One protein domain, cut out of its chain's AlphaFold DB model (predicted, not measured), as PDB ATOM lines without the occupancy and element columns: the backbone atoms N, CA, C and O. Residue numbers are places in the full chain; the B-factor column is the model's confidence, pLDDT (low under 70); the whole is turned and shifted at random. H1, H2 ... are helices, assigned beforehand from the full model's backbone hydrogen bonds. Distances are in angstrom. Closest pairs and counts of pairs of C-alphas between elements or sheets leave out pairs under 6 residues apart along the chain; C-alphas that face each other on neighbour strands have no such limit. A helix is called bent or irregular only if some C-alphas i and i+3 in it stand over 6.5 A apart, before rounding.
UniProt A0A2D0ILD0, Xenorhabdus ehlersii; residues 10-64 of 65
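AT A GLANCE: This is residues 10 to 64 of the 65 residues of a protein of Xenorhabdus ehlersii (UniProt A0A2D0ILD0). A free tail, residues 10 to 19, leads into a long helix, H1, and a shorter helix, H2, folds back beside its last part as an uneven helical hairpin. The 55 printed residues hold two named helices, H1 then H2, and no named strand: all helix. The whole is an extended rod, 53 by 23 by 15 A, with a radius of gyration of the C-alphas of 16.5 A.

HOW THE PARTS SIT: Look first at H1, residues 20 to 43, then at H2, residues 47 to 62, after a tight link. They touch, H1 with residues 36 to 43 alone; the closest C-alphas, of Tyr 43 and Ile 49, are 6.4 A apart. They run opposite ways at a shallow tilt of 30 degrees. Every O i to N i+4 pair is within hydrogen-bond range in H2, and 18 of 20 in H1.

IN THESE COORDINATES: Find C-alpha 20 at (211.649, 206.112, 192.203); from there H1 runs 35.2 A to C-alpha 43. It is neither bent nor irregular, but only just: C-alphas 39 and 42 are 6.5 A apart. H2 runs 22.5 A to C-alpha 62 at (192.692, 194.821, 193.121).

THE WHOLE: The C-alphas farthest apart, of Glu 10 and Lys 45, are 54.3 A apart. Residues 10 to 31 and 58 to 64 stand free. The printed part has no cut. The model's pLDDT is under 70 at residues 11 to 12, 14 to 17, 41 to 45 and 64.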
ATOM      1  N   GLU A  10     211.009 222.484 205.699       70.25
ATOM      2  CA  GLU A  10     212.270 221.909 206.193       70.25
ATOM      3  C   GLU A  10     212.398 220.389 205.964       70.25
ATOM      4  O   GLU A  10     213.500 219.843 205.943       70.25
ATOM      5  N   LYS A  11     211.272 219.684 205.789       66.81
ATOM      6  CA  LYS A  11     211.211 218.241 205.498       66.81
ATOM      7  C   LYS A  11     211.046 217.951 204.006       66.81
ATOM      8  O   LYS A  11     211.049 216.781 203.614       66.81
ATOM      9  N   HIS A  12     210.885 218.978 203.168       69.62
ATOM     10  CA  HIS A  12     210.807 218.811 201.722       69.62
ATOM     11  C   HIS A  12     212.195 218.531 201.152       69.62
ATOM     12  O   HIS A  12     212.984 219.424 200.854       69.62
ATOM     13  N   ILE A  13     212.483 217.249 200.950       70.50
ATOM     14  CA  ILE A  13     213.657 216.823 200.196       70.50
ATOM     15  C   ILE A  13     213.323 216.975 198.708       70.50
ATOM     16  O   ILE A  13     212.687 216.108 198.108       70.50
ATOM     17  N   VAL A  14     213.728 218.095 198.107       68.38
ATOM     18  CA  VAL A  14     213.586 218.325 196.662       68.38
ATOM     19  C   VAL A  14     214.624 217.472 195.930       68.38
ATOM     20  O   VAL A  14     215.800 217.817 195.846       68.38
ATOM     21  N   GLY A  15     214.201 216.315 195.421       69.38
ATOM     22  CA  GLY A  15     215.079 215.401 194.696       69.38
ATOM     23  C   GLY A  15     214.382 214.118 194.252       69.38
ATOM     24  O   GLY A  15     213.218 213.875 194.553       69.38
ATOM     25  N   LYS A  16     215.114 213.276 193.513       69.88
ATOM     26  CA  LYS A  16     214.628 211.970 193.027       69.88
ATOM     27  C   LYS A  16     214.862 210.828 194.023       69.88
ATOM     28  O   LYS A  16     214.334 209.720 193.879       69.88
ATOM     29  N   HIS A  17     215.685 211.086 195.035       68.06
ATOM     30  CA  HIS A  17     215.860 210.180 196.156       68.06
ATOM     31  C   HIS A  17     214.473 209.991 196.793       68.06
ATOM     32  O   HIS A  17     213.805 210.966 197.105       68.06
ATOM     33  N   TYR A  18     213.999 208.746 196.874       73.19
ATOM     34  CA  TYR A  18     212.668 208.332 197.362       73.19
ATOM     35  C   TYR A  18     211.467 208.403 196.391       73.19
ATOM     36  O   TYR A  18     210.470 207.727 196.648       73.19
ATOM     37  N   THR A  19     211.536 209.071 195.231       82.06
ATOM     38  CA  THR A  19     210.397 209.101 194.273       82.06
ATOM     39  C   THR A  19     210.368 207.909 193.318       82.06
ATOM     40  O   THR A  19     209.329 207.597 192.734       82.06
ATOM     41  N   GLN A  20     211.483 207.187 193.184       83.50
ATOM     42  CA  GLN A  20     211.649 206.112 192.203       83.50
ATOM     43  C   GLN A  20     210.578 205.013 192.308       83.50
ATOM     44  O   GLN A  20     210.138 204.473 191.290       83.50
ATOM     45  N   ARG A  21     210.118 204.692 193.526       85.19
ATOM     46  CA  ARG A  21     209.033 203.720 193.741       85.19
ATOM     47  C   ARG A  21     207.710 204.225 193.166       85.19
ATOM     48  O   ARG A  21     207.034 203.474 192.472       85.19
ATOM     49  N   ILE A  22     207.371 205.491 193.407       87.31
ATOM     50  CA  ILE A  22     206.153 206.131 192.891       87.31
ATOM     51  C   ILE A  22     206.219 206.228 191.364       87.31
ATOM     52  O   ILE A  22     205.278 205.838 190.675       87.31
ATOM     53  N   GLU A  23     207.357 206.658 190.819       88.88
ATOM     54  CA  GLU A  23     207.584 206.723 189.372       88.88
ATOM     55  C   GLU A  23     207.420 205.355 188.701       88.88
ATOM     56  O   GLU A  23     206.746 205.243 187.673       88.88
ATOM     57  N   ARG A  24     207.983 204.294 189.295       89.81
ATOM     58  CA  ARG A  24     207.878 202.927 188.770       89.81
ATOM     59  C   ARG A  24     206.443 202.411 188.824       89.81
ATOM     60  O   ARG A  24     205.972 201.849 187.836       89.81
ATOM     61  N   THR A  25     205.740 202.645 189.929       89.62
ATOM     62  CA  THR A  25     204.314 202.325 190.067       89.62
ATOM     63  C   THR A  25     203.485 203.035 188.990       89.62
ATOM     64  O   THR A  25     202.735 202.387 188.257       89.62
ATOM     65  N   ASN A  26     203.700 204.337 188.790       90.50
ATOM     66  CA  ASN A  26     203.003 205.125 187.772       90.50
ATOM     67  C   ASN A  26     203.322 204.658 186.341       90.50
ATOM     68  O   ASN A  26     202.429 204.583 185.491       90.50
ATOM     69  N   LEU A  27     204.572 204.289 186.057       93.12
ATOM     70  CA  LEU A  27     204.974 203.751 184.755       93.12
ATOM     71  C   LEU A  27     204.296 202.403 184.451       93.12
ATOM     72  O   LEU A  27     203.811 202.184 183.332       93.12
ATOM     73  N   ILE A  28     204.229 201.511 185.444       91.75
ATOM     74  CA  ILE A  28     203.534 200.221 185.336       91.75
ATOM     75  C   ILE A  28     202.042 200.450 185.077       91.75
ATOM     76  O   ILE A  28     201.492 199.856 184.143       91.75
ATOM     77  N   PHE A  29     201.403 201.361 185.817       89.44
ATOM     78  CA  PHE A  29     199.996 201.705 185.614       89.44
ATOM     79  C   PHE A  29     199.713 202.236 184.208       89.44
ATOM     80  O   PHE A  29     198.808 201.738 183.534       89.44
ATOM     81  N   ARG A  30     200.527 203.174 183.702       91.19
ATOM     82  CA  ARG A  30     200.383 203.696 182.328       91.19
ATOM     83  C   ARG A  30     200.498 202.588 181.283       91.19
ATOM     84  O   ARG A  30     199.753 202.573 180.303       91.19
ATOM     85  N   THR A  31     201.410 201.641 181.488       92.31
ATOM     86  CA  THR A  31     201.599 200.510 180.570       92.31
ATOM     87  C   THR A  31     200.401 199.560 180.597       92.31
ATOM     88  O   THR A  31     199.933 199.128 179.540       92.31
ATOM     89  N   ARG A  32     199.864 199.271 181.787       89.56
ATOM     90  CA  ARG A  32     198.682 198.419 181.969       89.56
ATOM     91  C   ARG A  32     197.429 199.043 181.352       89.56
ATOM     92  O   ARG A  32     196.756 198.359 180.587       89.56
ATOM     93  N   LEU A  33     197.193 200.343 181.542       88.06
ATOM     94  CA  LEU A  33     196.099 201.069 180.880       88.06
ATOM     95  C   LEU A  33     196.217 201.040 179.351       88.06
ATOM     96  O   LEU A  33     195.242 200.758 178.659       88.06
ATOM     97  N   LYS A  34     197.421 201.242 178.796       89.25
ATOM     98  CA  LYS A  34     197.643 201.126 177.343       89.25
ATOM     99  C   LYS A  34     197.372 199.714 176.810       89.25
ATOM    100  O   LYS A  34     196.949 199.565 175.664       89.25
ATOM    101  N   ARG A  35     197.658 198.668 177.594       87.62
ATOM    102  CA  ARG A  35     197.331 197.275 177.235       87.62
ATOM    103  C   ARG A  35     195.831 197.021 177.321       87.62
ATOM    104  O   ARG A  35     195.289 196.409 176.405       87.62
ATOM    105  N   LEU A  36     195.173 197.519 178.368       85.38
ATOM    106  CA  LEU A  36     193.724 197.439 178.517       85.38
ATOM    107  C   LEU A  36     193.031 198.093 177.322       85.38
ATOM    108  O   LEU A  36     192.271 197.414 176.650       85.38
ATOM    109  N   ASN A  37     193.401 199.332 176.979       84.38
ATOM    110  CA  ASN A  37     192.808 200.057 175.855       84.38
ATOM    111  C   ASN A  37     192.954 199.304 174.520       84.38
ATOM    112  O   ASN A  37     192.025 199.247 173.722       84.38
ATOM    113  N   ARG A  38     194.101 198.650 174.287       83.94
ATOM    114  CA  ARG A  38     194.302 197.801 173.100       83.94
ATOM    115  C   ARG A  38     193.425 196.556 173.086       83.94
ATOM    116  O   ARG A  38     192.944 196.183 172.023       83.94
ATOM    117  N   ARG A  39     193.203 195.926 174.242       78.38
ATOM    118  CA  ARG A  39     192.275 194.792 174.361       78.38
ATOM    119  C   ARG A  39     190.830 195.249 174.192       78.38
ATOM    120  O   ARG A  39     190.052 194.530 173.585       78.38
ATOM    121  N   THR A  40     190.486 196.438 174.687       75.56
ATOM    122  CA  THR A  40     189.116 196.957 174.666       75.56
ATOM    123  C   THR A  40     188.715 197.666 173.381       75.56
ATOM    124  O   THR A  40     187.529 197.680 173.087       75.56
ATOM    125  N   MET A  41     189.645 198.188 172.572       68.00
ATOM    126  CA  MET A  41     189.318 198.831 171.283       68.00
ATOM    127  C   MET A  41     188.486 197.930 170.352       68.00
ATOM    128  O   MET A  41     187.600 198.426 169.659       68.00
ATOM    129  N   GLY A  42     188.725 196.613 170.367       64.12
ATOM    130  CA  GLY A  42     187.965 195.640 169.572       64.12
ATOM    131  C   GLY A  42     186.556 195.330 170.100       64.12
ATOM    132  O   GLY A  42     185.733 194.815 169.351       64.12
ATOM    133  N   TYR A  43     186.252 195.669 171.358       61.09
ATOM    134  CA  TYR A  43     184.940 195.454 171.985       61.09
ATOM    135  C   TYR A  43     183.974 196.647 171.802       61.09
ATOM    136  O   TYR A  43     182.820 196.572 172.224       61.09
ATOM    137  N   SER A  44     184.414 197.708 171.107       60.94
ATOM    138  CA  SER A  44     183.752 199.020 170.928       60.94
ATOM    139  C   SER A  44     182.404 199.054 170.229       60.94
ATOM    140  O   SER A  44     181.816 200.123 170.091       60.94
ATOM    141  N   LYS A  45     181.850 197.898 169.861       67.31
ATOM    142  CA  LYS A  45     180.490 197.822 169.321       67.31
ATOM    143  C   LYS A  45     179.402 197.841 170.403       67.31
ATOM    144  O   LYS A  45     178.252 198.085 170.065       67.31
ATOM    145  N   SER A  46     179.730 197.619 171.684       77.38
ATOM    146  CA  SER A  46     178.758 197.707 172.787       77.38
ATOM    147  C   SER A  46     179.377 198.244 174.082       77.38
ATOM    148  O   SER A  46     180.385 197.730 174.575       77.38
ATOM    149  N   LYS A  47     178.728 199.261 174.667       79.62
ATOM    150  CA  LYS A  47     179.113 199.891 175.941       79.62
ATOM    151  C   LYS A  47     179.101 198.901 177.112       79.62
ATOM    152  O   LYS A  47     180.006 198.926 177.937       79.62
ATOM    153  N   GLU A  48     178.154 197.963 177.135       82.56
ATOM    154  CA  GLU A  48     178.078 196.942 178.192       82.56
ATOM    155  C   GLU A  48     179.306 196.028 178.226       82.56
ATOM    156  O   GLU A  48     179.745 195.604 179.296       82.56
ATOM    157  N   ILE A  49     179.874 195.702 177.060       81.44
ATOM    158  CA  ILE A  49     181.070 194.855 176.984       81.44
ATOM    159  C   ILE A  49     182.280 195.631 177.507       81.44
ATOM    160  O   ILE A  49     183.096 195.074 178.241       81.44
ATOM    161  N   HIS A  50     182.369 196.924 177.189       80.12
ATOM    162  CA  HIS A  50     183.393 197.803 177.748       80.12
ATOM    163  C   HIS A  50     183.340 197.852 179.274       80.12
ATOM    164  O   HIS A  50     184.360 197.595 179.917       80.12
ATOM    165  N   ASP A  51     182.163 198.104 179.844       83.62
ATOM    166  CA  ASP A  51     181.988 198.224 181.291       83.62
ATOM    167  C   ASP A  51     182.322 196.902 182.007       83.62
ATOM    168  O   ASP A  51     183.056 196.898 182.996       83.62
ATOM    169  N   LYS A  52     181.908 195.752 181.450       85.62
ATOM    170  CA  LYS A  52     182.258 194.419 181.980       85.62
ATOM    171  C   LYS A  52     183.759 194.126 181.926       85.62
ATOM    172  O   LYS A  52     184.310 193.560 182.870       85.62
ATOM    173  N   VAL A  53     184.443 194.490 180.838       81.81
ATOM    174  CA  VAL A  53     185.891 194.246 180.698       81.81
ATOM    175  C   VAL A  53     186.696 195.150 181.633       81.81
ATOM    176  O   VAL A  53     187.680 194.689 182.214       81.81
ATOM    177  N   ILE A  54     186.272 196.403 181.822       85.19
ATOM    178  CA  ILE A  54     186.871 197.317 182.804       85.19
ATOM    179  C   ILE A  54     186.640 196.785 184.223       85.19
ATOM    180  O   ILE A  54     187.600 196.683 184.985       85.19
ATOM    181  N   GLY A  55     185.412 196.371 184.553       87.25
ATOM    182  CA  GLY A  55     185.079 195.778 185.850       87.25
ATOM    183  C   GLY A  55     185.946 194.561 186.170       87.25
ATOM    184  O   GLY A  55     186.607 194.525 187.204       87.25
ATOM    185  N   ARG A  56     186.064 193.619 185.226       85.44
ATOM    186  CA  ARG A  56     186.910 192.424 185.388       85.44
ATOM    187  C   ARG A  56     188.405 192.744 185.458       85.44
ATOM    188  O   ARG A  56     189.170 192.011 186.083       85.44
ATOM    189  N   PHE A  57     188.852 193.814 184.801       84.38
ATOM    190  CA  PHE A  57     190.230 194.285 184.913       84.38
ATOM    191  C   PHE A  57     190.522 194.844 186.308       84.38
ATOM    192  O   PHE A  57     191.557 194.512 186.876       84.38
ATOM    193  N   ILE A  58     189.619 195.653 186.867       85.19
ATOM    194  CA  ILE A  58     189.748 196.195 188.226       85.19
ATOM    195  C   ILE A  58     189.707 195.057 189.247       85.19
ATOM    196  O   ILE A  58     190.603 194.965 190.080       85.19
ATOM    197  N   GLU A  59     188.735 194.151 189.126       87.19
ATOM    198  CA  GLU A  59     188.607 192.979 189.991       87.19
ATOM    199  C   GLU A  59     189.891 192.146 189.983       87.19
ATOM    200  O   GLU A  59     190.427 191.862 191.039       87.19
ATOM    201  N   ARG A  60     190.468 191.826 188.820       82.62
ATOM    202  CA  ARG A  60     191.720 191.049 188.745       82.62
ATOM    203  C   ARG A  60     192.910 191.735 189.417       82.62
ATOM    204  O   ARG A  60     193.812 191.061 189.904       82.62
ATOM    205  N   GLU A  61     192.970 193.053 189.338       79.69
ATOM    206  CA  GLU A  61     194.156 193.821 189.710       79.69
ATOM    207  C   GLU A  61     194.112 194.328 191.152       79.69
ATOM    208  O   GLU A  61     195.158 194.675 191.698       79.69
ATOM    209  N   TYR A  62     192.922 194.355 191.756       79.06
ATOM    210  CA  TYR A  62     192.692 194.821 193.121       79.06
ATOM    211  C   TYR A  62     191.878 193.828 193.979       79.06
ATOM    212  O   TYR A  62     191.577 194.153 195.117       79.06
ATOM    213  N   SER A  63     191.558 192.618 193.484       70.25
ATOM    214  CA  SER A  63     190.830 191.554 194.225       70.25
ATOM    215  C   SER A  63     191.512 191.084 195.504       70.25
ATOM    216  O   SER A  63     190.877 190.456 196.340       70.25
ATOM    217  N   SER A  64     192.824 191.269 195.606       56.28
ATOM    218  CA  SER A  64     193.651 190.764 196.702       56.28
ATOM    219  C   SER A  64     194.015 191.846 197.728       56.28
ATOM    220  O   SER A  64     195.017 191.703 198.428       56.28
TER     221      SER A  64